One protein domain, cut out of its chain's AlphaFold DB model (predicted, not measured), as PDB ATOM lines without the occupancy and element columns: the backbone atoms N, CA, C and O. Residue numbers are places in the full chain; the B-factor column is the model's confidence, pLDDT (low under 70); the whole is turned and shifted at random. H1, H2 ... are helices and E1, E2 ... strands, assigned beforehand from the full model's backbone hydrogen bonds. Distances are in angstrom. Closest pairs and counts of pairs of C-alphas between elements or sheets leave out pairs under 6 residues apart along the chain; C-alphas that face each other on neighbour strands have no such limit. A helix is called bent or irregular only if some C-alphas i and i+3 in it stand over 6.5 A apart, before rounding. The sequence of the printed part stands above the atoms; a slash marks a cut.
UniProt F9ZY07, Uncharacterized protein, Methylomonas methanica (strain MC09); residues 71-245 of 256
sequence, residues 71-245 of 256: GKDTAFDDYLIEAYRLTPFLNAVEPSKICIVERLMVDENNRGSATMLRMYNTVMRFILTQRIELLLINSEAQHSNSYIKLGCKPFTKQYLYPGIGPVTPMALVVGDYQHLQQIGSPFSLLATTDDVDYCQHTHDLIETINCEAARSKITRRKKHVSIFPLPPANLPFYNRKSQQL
ATOM      1  N   GLY A  71     -34.638  14.379 -53.638       98.00
ATOM      2  CA  GLY A  71     -35.513  13.222 -53.847       98.00
ATOM      3  C   GLY A  71     -36.463  13.336 -55.045       98.00
ATOM      4  O   GLY A  71     -37.070  12.342 -55.431       98.00
ATOM      5  N   LYS A  72     -36.595  14.526 -55.655       97.75
ATOM      6  CA  LYS A  72     -37.302  14.697 -56.935       97.75
ATOM      7  C   LYS A  72     -36.437  14.333 -58.146       97.75
ATOM      8  O   LYS A  72     -36.979  13.864 -59.140       97.75
ATOM      9  N   ASP A  73     -35.125  14.566 -58.077       97.00
ATOM     10  CA  ASP A  73     -34.205  14.268 -59.184       97.00
ATOM     11  C   ASP A  73     -33.875  12.769 -59.243       97.00
ATOM     12  O   ASP A  73     -33.715  12.205 -60.322       97.00
ATOM     13  N   THR A  74     -33.789  12.109 -58.083       93.12
ATOM     14  CA  THR A  74     -33.586  10.661 -57.976       93.12
ATOM     15  C   THR A  74     -34.187  10.125 -56.683       93.12
ATOM     16  O   THR A  74     -34.149  10.795 -55.652       93.12
ATOM     17  N   ALA A  75     -34.692   8.889 -56.707       94.62
ATOM     18  CA  ALA A  75     -35.063   8.194 -55.480       94.62
ATOM     19  C   ALA A  75     -33.826   7.982 -54.590       94.62
ATOM     20  O   ALA A  75     -32.720   7.758 -55.093       94.62
ATOM     21  N   PHE A  76     -34.018   8.043 -53.272       97.31
ATOM     22  CA  PHE A  76     -32.977   7.673 -52.317       97.31
ATOM     23  C   PHE A  76     -32.845   6.153 -52.282       97.31
ATOM     24  O   PHE A  76     -33.833   5.455 -52.060       97.31
ATOM     25  N   ASP A  77     -31.635   5.649 -52.499       96.38
ATOM     26  CA  ASP A  77     -31.342   4.228 -52.352       96.38
ATOM     27  C   ASP A  77     -31.190   3.833 -50.873       96.38
ATOM     28  O   ASP A  77     -31.126   4.680 -49.975       96.38
ATOM     29  N   ASP A  78     -31.102   2.527 -50.616       96.25
ATOM     30  CA  ASP A  78     -30.951   1.989 -49.260       96.25
ATOM     31  C   ASP A  78     -29.723   2.562 -48.538       96.25
ATOM     32  O   ASP A  78     -29.760   2.781 -47.325       96.25
ATOM     33  N   TYR A  79     -28.647   2.863 -49.276       93.88
ATOM     34  CA  TYR A  79     -27.437   3.440 -48.700       93.88
ATOM     35  C   TYR A  79     -27.679   4.855 -48.174       93.88
ATOM     36  O   TYR A  79     -27.326   5.145 -47.030       93.88
ATOM     37  N   LEU A  80     -28.298   5.736 -48.965       95.56
ATOM     38  CA  LEU A  80     -28.651   7.088 -48.529       95.56
ATOM     39  C   LEU A  80     -29.694   7.055 -47.411       95.56
ATOM     40  O   LEU A  80     -29.553   7.792 -46.431       95.56
ATOM     41  N   ILE A  81     -30.696   6.175 -47.516       96.88
ATOM     42  CA  ILE A  81     -31.717   5.983 -46.479       96.88
ATOM     43  C   ILE A  81     -31.065   5.614 -45.150       96.88
ATOM     44  O   ILE A  81     -31.383   6.206 -44.114       96.88
ATOM     45  N   GLU A  82     -30.119   4.680 -45.166       94.50
ATOM     46  CA  GLU A  82     -29.407   4.261 -43.971       94.50
ATOM     47  C   GLU A  82     -28.458   5.361 -43.475       94.50
ATOM     48  O   GLU A  82     -28.542   5.753 -42.309       94.50
ATOM     49  N   ALA A  83     -27.596   5.904 -44.339       92.88
ATOM     50  CA  ALA A  83     -26.589   6.905 -43.988       92.88
ATOM     51  C   ALA A  83     -27.193   8.181 -43.385       92.88
ATOM     52  O   ALA A  83     -26.660   8.729 -42.420       92.88
ATOM     53  N   TYR A  84     -28.327   8.634 -43.917       95.88
ATOM     54  CA  TYR A  84     -29.006   9.847 -43.465       95.88
ATOM     55  C   TYR A  84     -30.184   9.573 -42.539       95.88
ATOM     56  O   TYR A  84     -30.827  10.520 -42.095       95.88
ATOM     57  N   ARG A  85     -30.447   8.302 -42.195       96.00
ATOM     58  CA  ARG A  85     -31.589   7.882 -41.364       96.00
ATOM     59  C   ARG A  85     -32.903   8.460 -41.885       96.00
ATOM     60  O   ARG A  85     -33.665   9.057 -41.132       96.00
ATOM     61  N   LEU A  86     -33.150   8.296 -43.182       97.31
ATOM     62  CA  LEU A  86     -34.283   8.931 -43.859       97.31
ATOM     63  C   LEU A  86     -35.624   8.280 -43.529       97.31
ATOM     64  O   LEU A  86     -36.643   8.945 -43.649       97.31
ATOM     65  N   THR A  87     -35.647   7.009 -43.109       97.75
ATOM     66  CA  THR A  87     -36.891   6.238 -42.932       97.75
ATOM     67  C   THR A  87     -37.975   6.963 -42.121       97.75
ATOM     68  O   THR A  87     -39.102   7.018 -42.603       97.75
ATOM     69  N   PRO A  88     -37.691   7.571 -40.950       97.06
ATOM     70  CA  PRO A  88     -38.714   8.296 -40.197       97.06
ATOM     71  C   PRO A  88     -39.278   9.503 -40.960       97.06
ATOM     72  O   PRO A  88     -40.466   9.780 -40.869       97.06
ATOM     73  N   PHE A  89     -38.445  10.186 -41.748       98.19
ATOM     74  CA  PHE A  89     -38.847  11.357 -42.528       98.19
ATOM     75  C   PHE A  89     -39.612  10.986 -43.797       98.19
ATOM     76  O   PHE A  89     -40.573  11.662 -44.139       98.19
ATOM     77  N   LEU A  90     -39.239   9.887 -44.456       97.88
ATOM     78  CA  LEU A  90     -39.954   9.357 -45.622       97.88
ATOM     79  C   LEU A  90     -41.369   8.867 -45.283       97.88
ATOM     80  O   LEU A  90     -42.203   8.751 -46.174       97.88
ATOM     81  N   ASN A  91     -41.647   8.604 -44.004       96.56
ATOM     82  CA  ASN A  91     -42.997   8.319 -43.522       96.56
ATOM     83  C   ASN A  91     -43.826   9.593 -43.280       96.56
ATOM     84  O   ASN A  91     -45.047   9.500 -43.210       96.56
ATOM     85  N   ALA A  92     -43.175  10.747 -43.109       95.94
ATOM     86  CA  ALA A  92     -43.826  12.024 -42.814       95.94
ATOM     87  C   ALA A  92     -44.033  12.878 -44.073       95.94
ATOM     88  O   ALA A  92     -45.026  13.589 -44.170       95.94
ATOM     89  N   VAL A  93     -43.103  12.821 -45.033       97.19
ATOM     90  CA  VAL A  93     -43.137  13.641 -46.251       97.19
ATOM     91  C   VAL A  93     -42.700  12.856 -47.481       97.19
ATOM     92  O   VAL A  93     -41.893  11.928 -47.405       97.19
ATOM     93  N   GLU A  94     -43.194  13.270 -48.647       97.44
ATOM     94  CA  GLU A  94     -42.761  12.710 -49.928       97.44
ATOM     95  C   GLU A  94     -41.261  12.992 -50.200       97.44
ATOM     96  O   GLU A  94     -40.744  14.046 -49.809       97.44
ATOM     97  N   PRO A  95     -40.542  12.113 -50.930       98.00
ATOM     98  CA  PRO A  95     -39.118  12.307 -51.223       98.00
ATOM     99  C   PRO A  95     -38.795  13.647 -51.899       98.00
ATOM    100  O   PRO A  95     -37.733  14.221 -51.660       98.00
ATOM    101  N   SER A  96     -39.715  14.185 -52.706       98.06
ATOM    102  CA  SER A  96     -39.541  15.466 -53.404       98.06
ATOM    103  C   SER A  96     -39.422  16.668 -52.450       98.06
ATOM    104  O   SER A  96     -38.916  17.718 -52.848       98.06
ATOM    105  N   LYS A  97     -39.805  16.516 -51.176       98.50
ATOM    106  CA  LYS A  97     -39.671  17.535 -50.122       98.50
ATOM    107  C   LYS A  97     -38.371  17.442 -49.336       98.50
ATOM    108  O   LYS A  97     -38.155  18.262 -48.443       98.50
ATOM    109  N   ILE A  98     -37.510  16.479 -49.661       98.69
ATOM    110  CA  ILE A  98     -36.282  16.188 -48.922       98.69
ATOM    111  C   ILE A  98     -35.068  16.417 -49.818       98.69
ATOM    112  O   ILE A  98     -34.993  15.891 -50.930       98.69
ATOM    113  N   CYS A  99     -34.066  17.135 -49.312       98.56
ATOM    114  CA  CYS A  99     -32.732  17.132 -49.901       98.56
ATOM    115  C   CYS A  99     -31.643  16.787 -48.885       98.56
ATOM    116  O   CYS A  99     -31.766  17.008 -47.681       98.56
ATOM    117  N   ILE A 100     -30.549  16.239 -49.398       98.50
ATOM    118  CA  ILE A 100     -29.329  15.948 -48.658       98.50
ATOM    119  C   ILE A 100     -28.241  16.869 -49.189       98.50
ATOM    120  O   ILE A 100     -28.031  16.967 -50.400       98.50
ATOM    121  N   VAL A 101     -27.530  17.529 -48.280       97.56
ATOM    122  CA  VAL A 101     -26.414  18.407 -48.625       97.56
ATOM    123  C   VAL A 101     -25.098  17.784 -48.181       97.56
ATOM    124  O   VAL A 101     -24.904  17.430 -47.020       97.56
ATOM    125  N   GLU A 102     -24.158  17.679 -49.115       94.12
ATOM    126  CA  GLU A 102     -22.887  16.986 -48.916       94.12
ATOM    127  C   GLU A 102     -21.706  17.710 -49.562       94.12
ATOM    128  O   GLU A 102     -21.858  18.647 -50.347       94.12
ATOM    129  N   ARG A 103     -20.493  17.229 -49.252       92.56
ATOM    130  CA  ARG A 103     -19.235  17.618 -49.914       92.56
ATOM    131  C   ARG A 103     -19.017  19.136 -49.959       92.56
ATOM    132  O   ARG A 103     -18.447  19.653 -50.916       92.56
ATOM    133  N   LEU A 104     -19.456  19.839 -48.916       93.06
ATOM    134  CA  LEU A 104     -19.217  21.263 -48.752       93.06
ATOM    135  C   LEU A 104     -17.738  21.519 -48.465       93.06
ATOM    136  O   LEU A 104     -17.200  21.076 -47.449       93.06
ATOM    137  N   MET A 105     -17.087  22.265 -49.346       91.56
ATOM    138  CA  MET A 105     -15.696  22.662 -49.177       91.56
ATOM    139  C   MET A 105     -15.393  23.982 -49.868       91.56
ATOM    140  O   MET A 105     -15.949  24.301 -50.917       91.56
ATOM    141  N   VAL A 106     -14.446  24.715 -49.289       89.31
ATOM    142  CA  VAL A 106     -13.849  25.923 -49.858       89.31
ATOM    143  C   VAL A 106     -12.334  25.797 -49.739       89.31
ATOM    144  O   VAL A 106     -11.820  25.315 -48.725       89.31
ATOM    145  N   ASP A 107     -11.625  26.200 -50.792       85.06
ATOM    146  CA  ASP A 107     -10.166  26.214 -50.844       85.06
ATOM    147  C   ASP A 107      -9.591  27.046 -49.684       85.06
ATOM    148  O   ASP A 107     -10.120  28.095 -49.318       85.06
ATOM    149  N   GLU A 108      -8.500  26.560 -49.088       74.44
ATOM    150  CA  GLU A 108      -7.910  27.108 -47.856       74.44
ATOM    151  C   GLU A 108      -7.562  28.587 -47.931       74.44
ATOM    152  O   GLU A 108      -7.823  29.309 -46.973       74.44
ATOM    153  N   ASN A 109      -7.090  29.054 -49.088       72.06
ATOM    154  CA  ASN A 109      -6.722  30.454 -49.288       72.06
ATOM    155  C   ASN A 109      -7.943  31.389 -49.344       72.06
ATOM    156  O   ASN A 109      -7.794  32.601 -49.463       72.06
ATOM    157  N   ASN A 110      -9.154  30.831 -49.292       64.94
ATOM    158  CA  ASN A 110     -10.419  31.556 -49.313       64.94
ATOM    159  C   ASN A 110     -11.324  31.174 -48.122       64.94
ATOM    160  O   ASN A 110     -12.504  31.548 -48.098       64.94
ATOM    161  N   ARG A 111     -10.801  30.448 -47.118       62.91
ATOM    162  CA  ARG A 111     -11.518  30.154 -45.865       62.91
ATOM    163  C   ARG A 111     -11.681  31.439 -45.042       62.91
ATOM    164  O   ARG A 111     -10.794  32.281 -45.012       62.91
ATOM    165  N   GLY A 112     -12.845  31.608 -44.411       57.94
ATOM    166  CA  GLY A 112     -13.204  32.833 -43.677       57.94
ATOM    167  C   GLY A 112     -13.842  33.939 -44.529       57.94
ATOM    168  O   GLY A 112     -14.175  34.997 -44.008       57.94
ATOM    169  N   SER A 113     -14.053  33.703 -45.828       60.38
ATOM    170  CA  SER A 113     -14.719  34.656 -46.721       60.38
ATOM    171  C   SER A 113     -16.247  34.498 -46.734       60.38
ATOM    172  O   SER A 113     -16.786  33.432 -46.424       60.38
ATOM    173  N   ALA A 114     -16.948  35.533 -47.212       76.69
ATOM    174  CA  ALA A 114     -18.383  35.511 -47.526       76.69
ATOM    175  C   ALA A 114     -18.802  34.379 -48.496       76.69
ATOM    176  O   ALA A 114     -19.991  34.156 -48.703       76.69
ATOM    177  N   THR A 115     -17.851  33.645 -49.085       85.31
ATOM    178  CA  THR A 115     -18.087  32.524 -50.005       85.31
ATOM    179  C   THR A 115     -19.000  31.456 -49.414       85.31
ATOM    180  O   THR A 115     -20.001  31.115 -50.036       85.31
ATOM    181  N   MET A 116     -18.711  30.970 -48.201       86.00
ATOM    182  CA  MET A 116     -19.532  29.934 -47.554       86.00
ATOM    183  C   MET A 116     -20.970  30.414 -47.356       86.00
ATOM    184  O   MET A 116     -21.912  29.712 -47.706       86.00
ATOM    185  N   LEU A 117     -21.139  31.646 -46.865       86.38
ATOM    186  CA  LEU A 117     -22.457  32.244 -46.664       86.38
ATOM    187  C   LEU A 117     -23.221  32.402 -47.985       86.38
ATOM    188  O   LEU A 117     -24.415  32.129 -48.049       86.38
ATOM    189  N   ARG A 118     -22.543  32.801 -49.065       89.38
ATOM    190  CA  ARG A 118     -23.170  32.909 -50.387       89.38
ATOM    191  C   ARG A 118     -23.521  31.540 -50.987       89.38
ATOM    192  O   ARG A 118     -24.539  31.429 -51.667       89.38
ATOM    193  N   MET A 119     -22.733  30.497 -50.717       91.69
ATOM    194  CA  MET A 119     -23.092  29.120 -51.079       91.69
ATOM    195  C   MET A 119     -24.330  28.658 -50.307       91.69
ATOM    196  O   MET A 119     -25.263  28.147 -50.919       91.69
ATOM    197  N   TYR A 120     -24.388  28.918 -48.998       90.31
ATOM    198  CA  TYR A 120     -25.583  28.664 -48.190       90.31
ATOM    199  C   TYR A 120     -26.807  29.405 -48.730       90.31
ATOM    200  O   TYR A 120     -27.868  28.808 -48.854       90.31
ATOM    201  N   ASN A 121     -26.653  30.668 -49.132       91.50
ATOM    202  CA  ASN A 121     -27.727  31.442 -49.756       91.50
ATOM    203  C   ASN A 121     -28.201  30.817 -51.075       91.50
ATOM    204  O   ASN A 121     -29.397  30.693 -51.308       91.50
ATOM    205  N   THR A 122     -27.273  30.351 -51.910       94.94
ATOM    206  CA  THR A 122     -27.610  29.677 -53.176       94.94
ATOM    207  C   THR A 122     -28.430  28.408 -52.932       94.94
ATOM    208  O   THR A 122     -29.441  28.189 -53.596       94.94
ATOM    209  N   VAL A 123     -28.042  27.605 -51.936       94.94
ATOM    210  CA  VAL A 123     -28.790  26.404 -51.537       94.94
ATOM    211  C   VAL A 123     -30.144  26.767 -50.932       94.94
ATOM    212  O   VAL A 123     -31.142  26.147 -51.282       94.94
ATOM    213  N   MET A 124     -30.216  27.792 -50.080       94.00
ATOM    214  CA  MET A 124     -31.478  28.210 -49.467       94.00
ATOM    215  C   MET A 124     -32.474  28.723 -50.512       94.00
ATOM    216  O   MET A 124     -33.639  28.346 -50.495       94.00
ATOM    217  N   ARG A 125     -32.016  29.503 -51.498       94.75
ATOM    218  CA  ARG A 125     -32.854  29.927 -52.630       94.75
ATOM    219  C   ARG A 125     -33.376  28.745 -53.431       94.75
ATOM    220  O   ARG A 125     -34.540  28.748 -53.821       94.75
ATOM    221  N   PHE A 126     -32.536  27.737 -53.661       96.62
ATOM    222  CA  PHE A 126     -32.965  26.498 -54.299       96.62
ATOM    223  C   PHE A 126     -34.044  25.786 -53.472       96.62
ATOM    224  O   PHE A 126     -35.073  25.423 -54.032       96.62
ATOM    225  N   ILE A 127     -33.855  25.663 -52.157       96.75
ATOM    226  CA  ILE A 127     -34.825  25.059 -51.231       96.75
ATOM    227  C   ILE A 127     -36.185  25.755 -51.316       96.75
ATOM    228  O   ILE A 127     -37.186  25.079 -51.545       96.75
ATOM    229  N   LEU A 128     -36.206  27.086 -51.213       95.44
ATOM    230  CA  LEU A 128     -37.437  27.878 -51.281       95.44
ATOM    231  C   LEU A 128     -38.108  27.756 -52.655       95.44
ATOM    232  O   LEU A 128     -39.299  27.473 -52.753       95.44
ATOM    233  N   THR A 129     -37.330  27.887 -53.735       95.94
ATOM    234  CA  THR A 129     -37.847  27.806 -55.114       95.94
ATOM    235  C   THR A 129     -38.452  26.436 -55.410       95.94
ATOM    236  O   THR A 129     -39.497  26.340 -56.047       95.94
ATOM    237  N   GLN A 130     -37.801  25.366 -54.949       97.50
ATOM    238  CA  GLN A 130     -38.257  23.993 -55.164       97.50
ATOM    239  C   GLN A 130     -39.243  23.506 -54.097       97.50
ATOM    240  O   GLN A 130     -39.688  22.361 -54.167       97.50
ATOM    241  N   ARG A 131     -39.608  24.364 -53.136       97.31
ATOM    242  CA  ARG A 131     -40.533  24.058 -52.040       97.31
ATOM    243  C   ARG A 131     -40.134  22.813 -51.239       97.31
ATOM    244  O   ARG A 131     -40.980  21.990 -50.886       97.31
ATOM    245  N   ILE A 132     -38.836  22.679 -50.978       98.31
ATOM    246  CA  ILE A 132     -38.252  21.626 -50.136       98.31
ATOM    247  C   ILE A 132     -38.534  21.969 -48.670       98.31
ATOM    248  O   ILE A 132     -38.385  23.120 -48.269       98.31
ATOM    249  N   GLU A 133     -38.930  20.987 -47.866       98.50
ATOM    250  CA  GLU A 133     -39.327  21.196 -46.461       98.50
ATOM    251  C   GLU A 133     -38.285  20.667 -45.468       98.50
ATOM    252  O   GLU A 133     -38.224  21.128 -44.325       98.50
ATOM    253  N   LEU A 134     -37.427  19.743 -45.912       98.62
ATOM    254  CA  LEU A 134     -36.425  19.090 -45.079       98.62
ATOM    255  C   LEU A 134     -35.058  19.040 -45.769       98.62
ATOM    256  O   LEU A 134     -34.918  18.515 -46.873       98.62
ATOM    257  N   LEU A 135     -34.031  19.517 -45.067       98.38
ATOM    258  CA  LEU A 135     -32.629  19.348 -45.445       98.38
ATOM    259  C   LEU A 135     -31.923  18.453 -44.427       98.38
ATOM    260  O   LEU A 135     -32.012  18.697 -43.224       98.38
ATOM    261  N   LEU A 136     -31.170  17.459 -44.898       98.50
ATOM    262  CA  LEU A 136     -30.313  16.623 -44.056       98.50
ATOM    263  C   LEU A 136     -28.833  16.780 -44.393       98.50
ATOM    264  O   LEU A 136     -28.443  16.983 -45.543       98.50
ATOM    265  N   ILE A 137     -28.005  16.638 -43.361       97.31
ATOM    266  CA  ILE A 137     -26.545  16.624 -43.454       97.31
ATOM    267  C   ILE A 137     -25.954  15.607 -42.480       97.31
ATOM    268  O   ILE A 137     -26.536  15.300 -41.439       97.31
ATOM    269  N   ASN A 138     -24.737  15.164 -42.776       96.00
ATOM    270  CA  ASN A 138     -23.885  14.450 -41.838       96.00
ATOM    271  C   ASN A 138     -22.755  15.375 -41.385       96.00
ATOM    272  O   ASN A 138     -21.959  15.847 -42.197       96.00
ATOM    273  N   SER A 139     -22.685  15.649 -40.081       93.88
ATOM    274  CA  SER A 139     -21.703  16.574 -39.513       93.88
ATOM    275  C   SER A 139     -20.592  15.844 -38.768       93.88
ATOM    276  O   SER A 139     -20.846  15.140 -37.789       93.88
ATOM    277  N   GLU A 140     -19.340  16.081 -39.167       92.31
ATOM    278  CA  GLU A 140     -18.178  15.815 -38.310       92.31
ATOM    279  C   GLU A 140     -18.221  16.749 -37.084       92.31
ATOM    280  O   GLU A 140     -18.653  17.900 -37.180       92.31
ATOM    281  N   ALA A 141     -17.754  16.276 -35.924       88.44
ATOM    282  CA  ALA A 141     -17.899  16.989 -34.647       88.44
ATOM    283  C   ALA A 141     -17.355  18.434 -34.673       88.44
ATOM    284  O   ALA A 141     -17.953  19.336 -34.092       88.44
ATOM    285  N   GLN A 142     -16.260  18.663 -35.403       86.50
ATOM    286  CA  GLN A 142     -15.632  19.979 -35.560       86.50
ATOM    287  C   GLN A 142     -16.495  21.006 -36.320       86.50
ATOM    288  O   GLN A 142     -16.241  22.205 -36.232       86.50
ATOM    289  N   HIS A 143     -17.513  20.563 -37.064       87.25
ATOM    290  CA  HIS A 143     -18.388  21.430 -37.860       87.25
ATOM    291  C   HIS A 143     -19.789  21.596 -37.260       87.25
ATOM    292  O   HIS A 143     -20.515  22.500 -37.673       87.25
ATOM    293  N   SER A 144     -20.151  20.807 -36.244       89.06
ATOM    294  CA  SER A 144     -21.512  20.763 -35.690       89.06
ATOM    295  C   SER A 144     -22.030  22.132 -35.253       89.06
ATOM    296  O   SER A 144     -23.146  22.502 -35.600       89.06
ATOM    297  N   ASN A 145     -21.207  22.937 -34.573       90.19
ATOM    298  CA  ASN A 145     -21.613  24.278 -34.135       90.19
ATOM    299  C   ASN A 145     -21.946  25.213 -35.306       90.19
ATOM    300  O   ASN A 145     -22.796  26.086 -35.162       90.19
ATOM    301  N   SER A 146     -21.295  25.036 -36.460       90.19
ATOM    302  CA  SER A 146     -21.595  25.841 -37.649       90.19
ATOM    303  C   SER A 146     -22.977  25.499 -38.196       90.19
ATOM    304  O   SER A 146     -23.733  26.403 -38.527       90.19
ATOM    305  N   TYR A 147     -23.337  24.216 -38.225       93.88
ATOM    306  CA  TYR A 147     -24.645  23.776 -38.706       93.88
ATOM    307  C   TYR A 147     -25.776  24.043 -37.709       93.88
ATOM    308  O   TYR A 147     -26.873  24.399 -38.125       93.88
ATOM    309  N   ILE A 148     -25.510  23.967 -36.401       95.12
ATOM    310  CA  ILE A 148     -26.481  24.381 -35.375       95.12
ATOM    311  C   ILE A 148     -26.845  25.857 -35.556       95.12
ATOM    312  O   ILE A 148     -28.020  26.195 -35.529       95.12
ATOM    313  N   LYS A 149     -25.862  26.728 -35.831       92.94
ATOM    314  CA  LYS A 149     -26.113  28.150 -36.127       92.94
ATOM    315  C   LYS A 149     -26.909  28.384 -37.412       92.94
ATOM    316  O   LYS A 149     -27.490  29.451 -37.561       92.94
ATOM    317  N   LEU A 150     -26.935  27.422 -38.334       92.56
ATOM    318  CA  LEU A 150     -27.810  27.480 -39.506       92.56
ATOM    319  C   LEU A 150     -29.248  27.045 -39.186       92.56
ATOM    320  O   LEU A 150     -30.145  27.378 -39.950       92.56
ATOM    321  N   GLY A 151     -29.482  26.356 -38.066       95.44
ATOM    322  CA  GLY A 151     -30.787  25.804 -37.685       95.44
ATOM    323  C   GLY A 151     -30.871  24.282 -37.757       95.44
ATOM    324  O   GLY A 151     -31.930  23.716 -37.493       95.44
ATOM    325  N   CYS A 152     -29.774  23.593 -38.092       97.06
ATOM    326  CA  CYS A 152     -29.763  22.136 -38.098       97.06
ATOM    327  C   CYS A 152     -29.799  21.589 -36.663       97.06
ATOM    328  O   CYS A 152     -29.001  21.983 -35.808       97.06
ATOM    329  N   LYS A 153     -30.648  20.592 -36.419       96.75
ATOM    330  CA  LYS A 153     -30.769  19.885 -35.142       96.75
ATOM    331  C   LYS A 153     -30.242  18.452 -35.292       96.75
ATOM    332  O   LYS A 153     -30.675  17.741 -36.201       96.75
ATOM    333  N   PRO A 154     -29.306  17.995 -34.440       96.31
ATOM    334  CA  PRO A 154     -28.936  16.586 -34.404       96.31
ATOM    335  C   PRO A 154     -30.120  15.773 -33.879       96.31
ATOM    336  O   PRO A 154     -30.650  16.074 -32.810       96.31
ATOM    337  N   PHE A 155     -30.519  14.737 -34.610       96.25
ATOM    338  CA  PHE A 155     -31.702  13.937 -34.267       96.25
ATOM    339  C   PHE A 155     -31.365  12.481 -33.933       96.25
ATOM    340  O   PHE A 155     -32.222  11.727 -33.496       96.25
ATOM    341  N   THR A 156     -30.111  12.060 -34.094       93.56
ATOM    342  CA  THR A 156     -29.695  10.690 -33.781       93.56
ATOM    343  C   THR A 156     -28.247  10.619 -33.304       93.56
ATOM    344  O   THR A 156     -27.534  11.624 -33.239       93.56
ATOM    345  N   LYS A 157     -27.812   9.421 -32.905       90.38
ATOM    346  CA  LYS A 157     -26.452   9.177 -32.422       90.38
ATOM    347  C   LYS A 157     -25.424   9.278 -33.550       90.38
ATOM    348  O   LYS A 157     -25.696   8.953 -34.703       90.38
ATOM    349  N   GLN A 158     -24.207   9.645 -33.163       92.69
ATOM    350  CA  GLN A 158     -23.048   9.557 -34.038       92.69
ATOM    351  C   GLN A 158     -22.842   8.111 -34.511       92.69
ATOM    352  O   GLN A 158     -23.012   7.161 -33.739       92.69
ATOM    353  N   TYR A 159     -22.440   7.949 -35.766       91.75
ATOM    354  CA  TYR A 159     -22.032   6.670 -36.335       91.75
ATOM    355  C   TYR A 159     -20.789   6.847 -37.213       91.75
ATOM    356  O   TYR A 159     -20.353   7.967 -37.477       91.75
ATOM    357  N   LEU A 160     -20.184   5.733 -37.629       90.81
ATOM    358  CA  LEU A 160     -19.032   5.742 -38.525       90.81
ATOM    359  C   LEU A 160     -19.507   5.769 -39.977       90.81
ATOM    360  O   LEU A 160     -20.050   4.778 -40.462       90.81
ATOM    361  N   TYR A 161     -19.273   6.883 -40.664       87.94
ATOM    362  CA  TYR A 161     -19.547   7.014 -42.089       87.94
ATOM    363  C   TYR A 161     -18.331   6.573 -42.918       87.94
ATOM    364  O   TYR A 161     -17.222   7.076 -42.677       87.94
ATOM    365  N   PRO A 162     -18.491   5.636 -43.874       83.88
ATOM    366  CA  PRO A 162     -17.386   5.124 -44.682       83.88
ATOM    367  C   PRO A 162     -16.570   6.233 -45.361       83.88
ATOM    368  O   PRO A 162     -17.112   7.166 -45.942       83.88
ATOM    369  N   GLY A 163     -15.241   6.148 -45.263       82.25
ATOM    370  CA  GLY A 163     -14.313   7.108 -45.876       82.25
ATOM    371  C   GLY A 163     -14.187   8.465 -45.168       82.25
ATOM    372  O   GLY A 163     -13.229   9.186 -45.438       82.25
ATOM    373  N   ILE A 164     -15.084   8.798 -44.234       86.25
ATOM    374  CA  ILE A 164     -15.053  10.051 -43.463       86.25
ATOM    375  C   ILE A 164     -14.682   9.795 -42.002       86.25
ATOM    376  O   ILE A 164     -13.741  10.400 -41.491       86.25
ATOM    377  N   GLY A 165     -15.387   8.878 -41.339       89.38
ATOM    378  CA  GLY A 165     -15.254   8.628 -39.907       89.38
ATOM    379  C   GLY A 165     -16.503   9.039 -39.119       89.38
ATOM    380  O   GLY A 165     -17.610   8.956 -39.649       89.38
ATOM    381  N   PRO A 166     -16.365   9.417 -37.836       93.31
ATOM    382  CA  PRO A 166     -17.505   9.685 -36.967       93.31
ATOM    383  C   PRO A 166     -18.303  10.931 -37.389       93.31
ATOM    384  O   PRO A 166     -17.790  12.051 -37.338       93.31
ATOM    385  N   VAL A 167     -19.583  10.751 -37.724       95.19
ATOM    386  CA  VAL A 167     -20.507  11.837 -38.092       95.19
ATOM    387  C   VAL A 167     -21.836  11.724 -37.355       95.19
ATOM    388  O   VAL A 167     -22.280  10.629 -37.006       95.19
ATOM    389  N   THR A 168     -22.472  12.865 -37.127       95.75
ATOM    390  CA  THR A 168     -23.810  12.960 -36.540       95.75
ATOM    391  C   THR A 168     -24.791  13.447 -37.606       95.75
ATOM    392  O   THR A 168     -24.593  14.558 -38.111       95.75
ATOM    393  N   PRO A 169     -25.841  12.672 -37.931       97.25
ATOM    394  CA  PRO A 169     -26.933  13.149 -38.769       97.25
ATOM    395  C   PRO A 169     -27.661  14.325 -38.116       97.25
ATOM    396  O   PRO A 169     -28.007  14.290 -36.927       97.25
ATOM    397  N   MET A 170     -27.886  15.375 -38.898       98.06
ATOM    398  CA  MET A 170     -28.628  16.564 -38.495       98.06
ATOM    399  C   MET A 170     -29.657  16.920 -39.563       98.06
ATOM    400  O   MET A 170     -29.427  16.690 -40.749       98.06
ATOM    401  N   ALA A 171     -30.765  17.510 -39.129       98.31
ATOM    402  CA  ALA A 171     -31.860  17.921 -39.992       98.31
ATOM    403  C   ALA A 171     -32.198  19.397 -39.772       98.31
ATOM    404  O   ALA A 171     -32.157  19.881 -38.640       98.31
ATOM    405  N   LEU A 172     -32.542  20.100 -40.844       98.00
ATOM    406  CA  LEU A 172     -33.109  21.441 -40.823       98.00
ATOM    407  C   LEU A 172     -34.529  21.359 -41.380       98.00
ATOM    408  O   LEU A 172     -34.721  20.939 -42.521       98.00
ATOM    409  N   VAL A 173     -35.501  21.762 -40.565       98.00
ATOM    410  CA  VAL A 173     -36.907  21.897 -40.968       98.00
ATOM    411  C   VAL A 173     -37.102  23.322 -41.459       98.00
ATOM    412  O   VAL A 173     -36.931  24.263 -40.689       98.00
ATOM    413  N   VAL A 174     -37.415  23.481 -42.744       96.44
ATOM    414  CA  VAL A 174     -37.428  24.799 -43.400       96.44
ATOM    415  C   VAL A 174     -38.521  25.697 -42.825       96.44
ATOM    416  O   VAL A 174     -38.272  26.871 -42.564       96.44
ATOM    417  N   GLY A 175     -39.693  25.123 -42.547       96.12
ATOM    418  CA  GLY A 175     -40.821  25.840 -41.957       96.12
ATOM    419  C   GLY A 175     -40.667  26.190 -40.474       96.12
ATOM    420  O   GLY A 175     -41.497  26.922 -39.943       96.12
ATOM    421  N   ASP A 176     -39.606  25.744 -39.786       95.88
ATOM    422  CA  ASP A 176     -39.317  26.132 -38.392       95.88
ATOM    423  C   ASP A 176     -38.672  27.534 -38.329       95.88
ATOM    424  O   ASP A 176     -37.612  27.756 -37.736       95.88
ATOM    425  N   TYR A 177     -39.291  28.506 -39.005       93.12
ATOM    426  CA  TYR A 177     -38.744  29.850 -39.188       93.12
ATOM    427  C   TYR A 177     -38.595  30.605 -37.865       93.12
ATOM    428  O   TYR A 177     -37.600  31.300 -37.652       93.12
ATOM    429  N   GLN A 178     -39.522  30.398 -36.925       92.81
ATOM    430  CA  GLN A 178     -39.426  30.973 -35.585       92.81
ATOM    431  C   GLN A 178     -38.144  30.520 -34.872       92.81
ATOM    432  O   GLN A 178     -37.458  31.341 -34.258       92.81
ATOM    433  N   HIS A 179     -37.771  29.240 -34.982       94.06
ATOM    434  CA  HIS A 179     -36.498  28.762 -34.449       94.06
ATOM    435  C   HIS A 179     -35.309  29.435 -35.139       94.06
ATOM    436  O   HIS A 179     -34.387  29.877 -34.451       94.06
ATOM    437  N   LEU A 180     -35.337  29.559 -36.473       93.50
ATOM    438  CA  LEU A 180     -34.275  30.231 -37.233       93.50
ATOM    439  C   LEU A 180     -34.067  31.675 -36.755       93.50
ATOM    440  O   LEU A 180     -32.919  32.092 -36.585       93.50
ATOM    441  N   GLN A 181     -35.149  32.411 -36.489       93.88
ATOM    442  CA  GLN A 181     -35.094  33.765 -35.932       93.88
ATOM    443  C   GLN A 181     -34.501  33.780 -34.518       93.88
ATOM    444  O   GLN A 181     -33.594  34.562 -34.239       93.88
ATOM    445  N   GLN A 182     -34.968  32.893 -33.633       94.81
ATOM    446  CA  GLN A 182     -34.517  32.829 -32.236       94.81
ATOM    447  C   GLN A 182     -33.010  32.594 -32.101       94.81
ATOM    448  O   GLN A 182     -32.376  33.157 -31.211       94.81
ATOM    449  N   ILE A 183     -32.429  31.767 -32.973       94.00
ATOM    450  CA  ILE A 183     -30.990  31.469 -32.935       94.00
ATOM    451  C   ILE A 183     -30.141  32.467 -33.736       94.00
ATOM    452  O   ILE A 183     -28.922  32.304 -33.799       94.00
ATOM    453  N   GLY A 184     -30.764  33.464 -34.375       91.62
ATOM    454  CA  GLY A 184     -30.083  34.401 -35.268       91.62
ATOM    455  C   GLY A 184     -29.459  33.713 -36.485       91.62
ATOM    456  O   GLY A 184     -28.347  34.062 -36.889       91.62
ATOM    457  N   SER A 185     -30.130  32.697 -37.041       92.50
ATOM    458  CA  SER A 185     -29.615  31.955 -38.193       92.50
ATOM    459  C   SER A 185     -29.475  32.885 -39.396       92.50
ATOM    460  O   SER A 185     -30.417  33.621 -39.696       92.50
ATOM    461  N   PRO A 186     -28.379  32.809 -40.174       88.00
ATOM    462  CA  PRO A 186     -28.280  33.531 -41.438       88.00
ATOM    463  C   PRO A 186     -29.439  33.227 -42.398       88.00
ATOM    464  O   PRO A 186     -29.768  34.068 -43.226       88.00
ATOM    465  N   PHE A 187     -30.083  32.061 -42.281       88.19
ATOM    466  CA  PHE A 187     -31.253  31.711 -43.089       88.19
ATOM    467  C   PHE A 187     -32.508  32.500 -42.729       88.19
ATOM    468  O   PHE A 187     -33.322  32.745 -43.612       88.19
ATOM    469  N   SER A 188     -32.624  32.995 -41.493       88.19
ATOM    470  CA  SER A 188     -33.722  33.897 -41.119       88.19
ATOM    471  C   SER A 188     -33.662  35.251 -41.836       88.19
ATOM    472  O   SER A 188     -34.678  35.921 -41.954       88.19
ATOM    473  N   LEU A 189     -32.487  35.632 -42.357       85.88
ATOM    474  CA  LEU A 189     -32.297  36.837 -43.174       85.88
ATOM    475  C   LEU A 189     -32.559  36.597 -44.668       85.88
ATOM    476  O   LEU A 189     -32.546  37.544 -45.451       85.88
ATOM    477  N   LEU A 190     -32.708  35.334 -45.081       81.44
ATOM    478  CA  LEU A 190     -32.855  34.937 -46.486       81.44
ATOM    479  C   LEU A 190     -34.269  34.483 -46.847       81.44
ATOM    480  O   LEU A 190     -34.532  34.252 -48.024       81.44
ATOM    481  N   ALA A 191     -35.134  34.341 -45.847       84.19
ATOM    482  CA  ALA A 191     -36.529  33.973 -45.988       84.19
ATOM    483  C   ALA A 191     -37.376  34.864 -45.076       84.19
ATOM    484  O   ALA A 191     -36.912  35.326 -44.030       84.19
ATOM    485  N   THR A 192     -38.614  35.079 -45.478       86.44
ATOM    486  CA  THR A 192     -39.697  35.640 -44.671       86.44
ATOM    487  C   THR A 192     -40.644  34.524 -44.229       86.44
ATOM    488  O   THR A 192     -40.487  33.375 -44.643       86.44
ATOM    489  N   THR A 193     -41.630  34.848 -43.389       86.06
ATOM    490  CA  THR A 193     -42.715  33.909 -43.068       86.06
ATOM    491  C   THR A 193     -43.436  33.464 -44.345       86.06
ATOM    492  O   THR A 193     -43.543  32.269 -44.590       86.06
ATOM    493  N   ASP A 194     -43.778  34.409 -45.225       89.06
ATOM    494  CA  ASP A 194     -44.456  34.144 -46.501       89.06
ATOM    495  C   ASP A 194     -43.650  33.196 -47.411       89.06
ATOM    496  O   ASP A 194     -44.212  32.349 -48.107       89.06
ATOM    497  N   ASP A 195     -42.313  33.292 -47.388       90.69
ATOM    498  CA  ASP A 195     -41.443  32.410 -48.178       90.69
ATOM    499  C   ASP A 195     -41.501  30.947 -47.717       90.69
ATOM    500  O   ASP A 195     -41.180  30.054 -48.504       90.69
ATOM    501  N   VAL A 196     -41.892  30.681 -46.465       92.56
ATOM    502  CA  VAL A 196     -41.968  29.327 -45.895       92.56
ATOM    503  C   VAL A 196     -43.396  28.815 -45.710       92.56
ATOM    504  O   VAL A 196     -43.563  27.664 -45.310       92.56
ATOM    505  N   ASP A 197     -44.419  29.593 -46.073       92.94
ATOM    506  CA  ASP A 197     -45.838  29.214 -45.944       92.94
ATOM    507  C   ASP A 197     -46.217  27.958 -46.745       92.94
ATOM    508  O   ASP A 197     -47.225  27.305 -46.474       92.94
ATOM    509  N   TYR A 198     -45.393  27.562 -47.722       95.19
ATOM    510  CA  TYR A 198     -45.576  26.295 -48.429       95.19
ATOM    511  C   TYR A 198     -45.285  25.059 -47.559       95.19
ATOM    512  O   TYR A 198     -45.596  23.947 -47.991       95.19
ATOM    513  N   CYS A 199     -44.636  25.219 -46.398       96.62
ATOM    514  CA  CYS A 199     -44.225  24.116 -45.532       96.62
ATOM    515  C   CYS A 199     -45.431  23.551 -44.774       96.62
ATOM    516  O   CYS A 199     -45.858  24.092 -43.756       96.62
ATOM    517  N   GLN A 200     -45.957  22.432 -45.262       96.81
ATOM    518  CA  GLN A 200     -47.157  21.788 -44.727       96.81
ATOM    519  C   GLN A 200     -46.844  20.808 -43.589       96.81
ATOM    520  O   GLN A 200     -47.717  20.523 -42.776       96.81
ATOM    521  N   HIS A 201     -45.599  20.333 -43.493       98.12
ATOM    522  CA  HIS A 201     -45.219  19.222 -42.612       98.12
ATOM    523  C   HIS A 201     -44.305  19.648 -41.458       98.12
ATOM    524  O   HIS A 201     -43.650  18.820 -40.824       98.12
ATOM    525  N   THR A 202     -44.222  20.951 -41.175       97.44
ATOM    526  CA  THR A 202     -43.312  21.511 -40.164       97.44
ATOM    527  C   THR A 202     -43.462  20.829 -38.803       97.44
ATOM    528  O   THR A 202     -42.460  20.465 -38.188       97.44
ATOM    529  N   HIS A 203     -44.701  20.623 -38.342       97.12
ATOM    530  CA  HIS A 203     -44.974  19.986 -37.052       97.12
ATOM    531  C   HIS A 203     -44.472  18.536 -37.014       97.12
ATOM    532  O   HIS A 203     -43.662  18.194 -36.151       97.12
ATOM    533  N   ASP A 204     -44.871  17.728 -37.995       97.69
ATOM    534  CA  ASP A 204     -44.545  16.300 -38.077       97.69
ATOM    535  C   ASP A 204     -43.032  16.068 -38.199       97.69
ATOM    536  O   ASP A 204     -42.465  15.159 -37.584       97.69
ATOM    537  N   LEU A 205     -42.335  16.927 -38.950       98.38
ATOM    538  CA  LEU A 205     -40.880  16.875 -39.088       98.38
ATOM    539  C   LEU A 205     -40.165  17.217 -37.771       98.38
ATOM    540  O   LEU A 205     -39.184  16.557 -37.410       98.38
ATOM    541  N   ILE A 206     -40.650  18.216 -37.026       97.94
ATOM    542  CA  ILE A 206     -40.119  18.562 -35.698       97.94
ATOM    543  C   ILE A 206     -40.373  17.422 -34.705       97.94
ATOM    544  O   ILE A 206     -39.465  17.054 -33.951       97.94
ATOM    545  N   GLU A 207     -41.573  16.839 -34.704       97.50
ATOM    546  CA  GLU A 207     -41.898  15.683 -33.867       97.50
ATOM    547  C   GLU A 207     -40.985  14.499 -34.195       97.50
ATOM    548  O   GLU A 207     -40.368  13.933 -33.291       97.50
ATOM    549  N   THR A 208     -40.783  14.204 -35.481       97.62
ATOM    550  CA  THR A 208     -39.868  13.152 -35.946       97.62
ATOM    551  C   THR A 208     -38.453  13.351 -35.397       97.62
ATOM    552  O   THR A 208     -37.871  12.426 -34.822       97.62
ATOM    553  N   ILE A 209     -37.909  14.572 -35.489       97.38
ATOM    554  CA  ILE A 209     -36.595  14.920 -34.920       97.38
ATOM    555  C   ILE A 209     -36.559  14.655 -33.410       97.38
ATOM    556  O   ILE A 209     -35.605  14.057 -32.902       97.38
ATOM    557  N   ASN A 210     -37.590  15.086 -32.681       96.50
ATOM    558  CA  ASN A 210     -37.659  14.943 -31.228       96.50
ATOM    559  C   ASN A 210     -37.777  13.471 -30.797       96.50
ATOM    560  O   ASN A 210     -37.079  13.042 -29.869       96.50
ATOM    561  N   CYS A 211     -38.606  12.688 -31.487       95.69
ATOM    562  CA  CYS A 211     -38.784  11.258 -31.253       95.69
ATOM    563  C   CYS A 211     -37.482  10.483 -31.483       95.69
ATOM    564  O   CYS A 211     -37.072   9.702 -30.620       95.69
ATOM    565  N   GLU A 212     -36.788  10.728 -32.596       95.12
ATOM    566  CA  GLU A 212     -35.507  10.078 -32.896       95.12
ATOM    567  C   GLU A 212     -34.408  10.471 -31.896       95.12
ATOM    568  O   GLU A 212     -33.638   9.619 -31.417       95.12
ATOM    569  N   ALA A 213     -34.384  11.741 -31.477       92.69
ATOM    570  CA  ALA A 213     -33.438  12.220 -30.478       92.69
ATOM    571  C   ALA A 213     -33.686  11.563 -29.109       92.69
ATOM    572  O   ALA A 213     -32.738  11.176 -28.415       92.69
ATOM    573  N   ALA A 214     -34.953  11.400 -28.714       91.56
ATOM    574  CA  ALA A 214     -35.337  10.712 -27.485       91.56
ATOM    575  C   ALA A 214     -34.978   9.218 -27.529       91.56
ATOM    576  O   ALA A 214     -34.340   8.714 -26.596       91.56
ATOM    577  N   ARG A 215     -35.292   8.526 -28.635       89.12
ATOM    578  CA  ARG A 215     -34.923   7.116 -28.863       89.12
ATOM    579  C   ARG A 215     -33.421   6.907 -28.700       89.12
ATOM    580  O   ARG A 215     -33.001   6.034 -27.942       89.12
ATOM    581  N   SER A 216     -32.619   7.779 -29.308       80.69
ATOM    582  CA  SER A 216     -31.153   7.730 -29.242       80.69
ATOM    583  C   SER A 216     -30.597   7.921 -27.823       80.69
ATOM    584  O   SER A 216     -29.594   7.301 -27.455       80.69
ATOM    585  N   LYS A 217     -31.249   8.745 -26.987       78.31
ATOM    586  CA  LYS A 217     -30.887   8.914 -25.565       78.31
ATOM    587  C   LYS A 217     -31.215   7.668 -24.738       78.31
ATOM    588  O   LYS A 217     -30.420   7.297 -23.875       78.31
ATOM    589  N   ILE A 218     -32.337   7.000 -25.016       69.50
ATOM    590  CA  ILE A 218     -32.742   5.758 -24.333       69.50
ATOM    591  C   ILE A 218     -31.764   4.622 -24.656       69.50
ATOM    592  O   ILE A 218     -31.311   3.924 -23.744       69.50
ATOM    593  N   THR A 219     -31.357   4.468 -25.921       60.06
ATOM    594  CA  THR A 219     -30.380   3.436 -26.314       60.06
ATOM    595  C   THR A 219     -29.021   3.638 -25.643       60.06
ATOM    596  O   THR A 219     -28.314   2.671 -25.393       60.06
ATOM    597  N   ARG A 220     -28.663   4.870 -25.257       51.16
ATOM    598  CA  ARG A 220     -27.408   5.188 -24.551       51.16
ATOM    599  C   ARG A 220     -27.275   4.488 -23.189       51.16
ATOM    600  O   ARG A 220     -26.156   4.287 -22.726       51.16
ATOM    601  N   ARG A 221     -28.391   4.075 -22.568       48.09
ATOM    602  CA  ARG A 221     -28.399   3.269 -21.330       48.09
ATOM    603  C   ARG A 221     -28.150   1.773 -21.571       48.09
ATOM    604  O   ARG A 221     -27.800   1.070 -20.631       48.09
ATOM    605  N   LYS A 222     -28.285   1.282 -22.807       43.81
ATOM    606  CA  LYS A 222     -28.018  -0.111 -23.198       43.81
ATOM    607  C   LYS A 222     -26.828  -0.123 -24.165       43.81
ATOM    608  O   LYS A 222     -26.993   0.124 -25.354       43.81
ATOM    609  N   LYS A 223     -25.610  -0.346 -23.657       36.22
ATOM    610  CA  LYS A 223     -24.377  -0.376 -24.468       36.22
ATOM    611  C   LYS A 223     -24.496  -1.403 -25.608       36.22
ATOM    612  O   LYS A 223     -24.313  -2.589 -25.379       36.22
ATOM    613  N   HIS A 224     -24.736  -0.938 -26.832       39.69
ATOM    614  CA  HIS A 224     -24.448  -1.689 -28.054       39.69
ATOM    615  C   HIS A 224     -23.940  -0.733 -29.139       39.69
ATOM    616  O   HIS A 224     -24.650   0.163 -29.608       39.69
ATOM    617  N   VAL A 225     -22.678  -0.925 -29.526       41.16
ATOM    618  CA  VAL A 225     -22.094  -0.335 -30.731       41.16
ATOM    619  C   VAL A 225     -22.674  -1.110 -31.912       41.16
ATOM    620  O   VAL A 225     -22.357  -2.279 -32.109       41.16
ATOM    621  N   SER A 226     -23.579  -0.486 -32.661       41.03
ATOM    622  CA  SER A 226     -24.103  -1.043 -33.908       41.03
ATOM    623  C   SER A 226     -23.025  -0.911 -34.982       41.03
ATOM    624  O   SER A 226     -22.745   0.199 -35.440       41.03
ATOM    625  N   ILE A 227     -22.395  -2.031 -35.334       41.06
ATOM    626  CA  ILE A 227     -21.499  -2.145 -36.489       41.06
ATOM    627  C   ILE A 227     -22.392  -2.149 -37.732       41.06
ATOM    628  O   ILE A 227     -23.244  -3.023 -37.865       41.06
ATOM    629  N   PHE A 228     -22.227  -1.147 -38.595       46.44
ATOM    630  CA  PHE A 228     -23.006  -1.021 -39.826       46.44
ATOM    631  C   PHE A 228     -22.613  -2.101 -40.840       46.44
ATOM    632  O   PHE A 228     -21.413  -2.379 -40.977       46.44
ATOM    633  N   PRO A 229     -23.585  -2.714 -41.542       37.06
ATOM    634  CA  PRO A 229     -23.282  -3.544 -42.694       37.06
ATOM    635  C   PRO A 229     -22.580  -2.694 -43.758       37.06
ATOM    636  O   PRO A 229     -22.825  -1.499 -43.913       37.06
ATOM    637  N   LEU A 230     -21.627  -3.315 -44.446       38.66
ATOM    638  CA  LEU A 230     -20.930  -2.686 -45.560       38.66
ATOM    639  C   LEU A 230     -21.947  -2.509 -46.704       38.66
ATOM    640  O   LEU A 230     -22.780  -3.403 -46.881       38.66
ATOM    641  N   PRO A 231     -21.881  -1.418 -47.488       39.09
ATOM    642  CA  PRO A 231     -22.696  -1.294 -48.691       39.09
ATOM    643  C   PRO A 231     -22.473  -2.502 -49.619       39.09
ATOM    644  O   PRO A 231     -21.401  -3.123 -49.576       39.09
ATOM    645  N   PRO A 232     -23.463  -2.858 -50.456       36.31
ATOM    646  CA  PRO A 232     -23.349  -3.992 -51.360       36.31
ATOM    647  C   PRO A 232     -22.120  -3.850 -52.266       36.31
ATOM    648  O   PRO A 232     -21.779  -2.757 -52.716       36.31
ATOM    649  N   ALA A 233     -21.461  -4.977 -52.549       38.94
ATOM    650  CA  ALA A 233     -20.174  -5.063 -53.255       38.94
ATOM    651  C   ALA A 233     -20.166  -4.493 -54.691       38.94
ATOM    652  O   ALA A 233     -19.116  -4.469 -55.329       38.94
ATOM    653  N   ASN A 234     -21.318  -4.039 -55.187       38.69
ATOM    654  CA  ASN A 234     -21.505  -3.486 -56.524       38.69
ATOM    655  C   ASN A 234     -21.512  -1.947 -56.551       38.69
ATOM    656  O   ASN A 234     -21.629  -1.370 -57.625       38.69
ATOM    657  N   LEU A 235     -21.356  -1.279 -55.401       38.38
ATOM    658  CA  LEU A 235     -21.013   0.143 -55.345       38.38
ATOM    659  C   LEU A 235     -19.484   0.294 -55.489       38.38
ATOM    660  O   LEU A 235     -18.745  -0.395 -54.775       38.38
ATOM    661  N   PRO A 236     -18.968   1.218 -56.325       40.06
ATOM    662  CA  PRO A 236     -17.529   1.381 -56.598       40.06
ATOM    663  C   PRO A 236     -16.688   1.759 -55.360       40.06
ATOM    664  O   PRO A 236     -15.462   1.851 -55.421       40.06
ATOM    665  N   PHE A 237     -17.339   1.942 -54.211       42.69
ATOM    666  CA  PHE A 237     -16.760   2.319 -52.930       42.69
ATOM    667  C   PHE A 237     -16.123   1.181 -52.120       42.69
ATOM    668  O   PHE A 237     -15.485   1.460 -51.102       42.69
ATOM    669  N   TYR A 238     -16.276  -0.086 -52.518       41.47
ATOM    670  CA  TYR A 238     -15.792  -1.229 -51.734       41.47
ATOM    671  C   TYR A 238     -14.908  -2.173 -52.551       41.47
ATOM    672  O   TYR A 238     -15.389  -3.123 -53.156       41.47
ATOM    673  N   ASN A 239     -13.585  -1.964 -52.520       43.56
ATOM    674  CA  ASN A 239     -12.630  -2.906 -53.112       43.56
ATOM    675  C   ASN A 239     -11.577  -3.427 -52.108       43.56
ATOM    676  O   ASN A 239     -11.256  -2.785 -51.109       43.56
ATOM    677  N   ARG A 240     -11.057  -4.634 -52.384       41.62
ATOM    678  CA  ARG A 240     -10.426  -5.633 -51.479       41.62
ATOM    679  C   ARG A 240      -9.378  -5.163 -50.448       41.62
ATOM    680  O   ARG A 240      -9.120  -5.899 -49.497       41.62
ATOM    681  N   LYS A 241      -8.769  -3.980 -50.570       43.56
ATOM    682  CA  LYS A 241      -7.781  -3.484 -49.584       43.56
ATOM    683  C   LYS A 241      -8.426  -2.963 -48.294       43.56
ATOM    684  O   LYS A 241      -7.870  -3.170 -47.213       43.56
ATOM    685  N   SER A 242      -9.633  -2.398 -48.368       40.12
ATOM    686  CA  SER A 242     -10.394  -1.957 -47.187       40.12
ATOM    687  C   SER A 242     -10.868  -3.133 -46.315       40.12
ATOM    688  O   SER A 242     -10.986  -2.993 -45.096       40.12
ATOM    689  N   GLN A 243     -11.037  -4.331 -46.894       40.19
ATOM    690  CA  GLN A 243     -11.268  -5.572 -46.138       40.19
ATOM    691  C   GLN A 243     -10.053  -5.967 -45.280       40.19
ATOM    692  O   GLN A 243     -10.223  -6.398 -44.138       40.19
ATOM    693  N   GLN A 244      -8.824  -5.782 -45.775       37.22
ATOM    694  CA  GLN A 244      -7.611  -6.147 -45.028       37.22
ATOM    695  C   GLN A 244      -7.315  -5.187 -43.866       37.22
ATOM    696  O   GLN A 244      -6.912  -5.636 -42.789       37.22
ATOM    697  N   LEU A 245      -7.568  -3.883 -44.040       37.00
ATOM    698  CA  LEU A 245      -7.414  -2.900 -42.960       37.00
ATOM    699  C   LEU A 245      -8.463  -3.111 -41.850       37.00
ATOM    700  O   LEU A 245      -8.134  -3.055 -40.664       37.00
TER     701      LEU A 245
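AT A GLANCE: This is residues 71 to 245 of the 256 residues of an uncharacterized protein of Methylomonas methanica (strain MC09) (UniProt F9ZY07). A strongly twisted, curled sheet of four strands makes the core, with H3 and H4 running along it; H1 and H8 only graze the sheet, and the short helices H5, H6 and H7 gather beyond H3 and H4. Residues 107 to 114 stick out between E1 and H3, and a long tail, residues 220 to 240, leads to H9, the element farthest from the mean of the C-alphas. The printed part has 175 residues, with named elements in the order H1 H2 E1 H3 E2 H4 E3 E4 H5 H6 H7 H8 H9; the mixed sheet has the order E1 E2 E4 E3, and the class is mixed helices and strands. It is compact, with a radius of gyration of the C-alphas of 17.1 A and spans of 53 by 42 by 33 A.

HOW THE PARTS SIT: H1, residues 78 to 84, is close to but not clearly touching H2, residues 87 to 90; the closest C-alphas, of Ile 81 and Thr 87, are 6.3 A apart. E1, residues 98 to 106, is the parallel neighbour of E2, residues 134 to 140, with N 99 and O 134 2.9 A apart. H3, residues 115 to 129, makes with them a strand-helix-strand unit, two parallel strands joined through a helix, with a right-handed crossover; its height over the sheet is 8.7 A. E4, residues 165 to 173, is antiparallel to E2, with N 137 and O 170 3.0 A apart, and forms a hairpin with E3, residues 159 to 161, where N 161 and O 165 are 2.8 A apart. H4, residues 141 to 150, is over E2 and E4 at a height of 9.0 A, and makes with E2 and E3 a split unit, E4 between the strands, also right-handed. H3 and H4 are on one face of the sheet, giving two layers, a sheet and its helices. H5, residues 177 to 182, touches H6, residues 186 to 189, with the closest C-alphas, of Gln 181 and Ser 188, 5.4 A apart. H7, residues 193 to 196, is close to but not clearly touching H3; the closest C-alphas, of Leu 128 and Asp 195, are 6.8 A apart. H8, residues 202 to 219, only just touches H2, with 3 pairs of C-alphas within 8 A, through residues 205 to 208 alone; the closest, of Pro 88 and Thr 208, are 6.6 A apart. H9, residues 241 to 245, touches no helix. Every O i to N i+4 pair is within hydrogen-bond range in H1, H3, H5, H8 and H9, against 4 of 6 in H4; H2, H6 and H7 are too short for such a pair.

IN THESE COORDINATES: H1 begins at C-alpha 78, (-30.951, 1.989, -49.260). E1 is 24.5 A long, H3 20.9 A, E2 19.7 A, E4 25.4 A and H8 26.2 A. H4, 15.2 A, is irregular: C-alphas 142 and 145 are 7.5 A apart. H9 ends at C-alpha 245, (-7.414, -2.900, -42.960).

THE WHOLE: The two C-alphas farthest apart, of Asp 194 and Gln 244, are 54.6 A apart. The printed part has no cut, and H8 to H9 is the long link. The mean pLDDT of the printed part is 84.4; residues 110 to 113 and 218 to 245 are under 70.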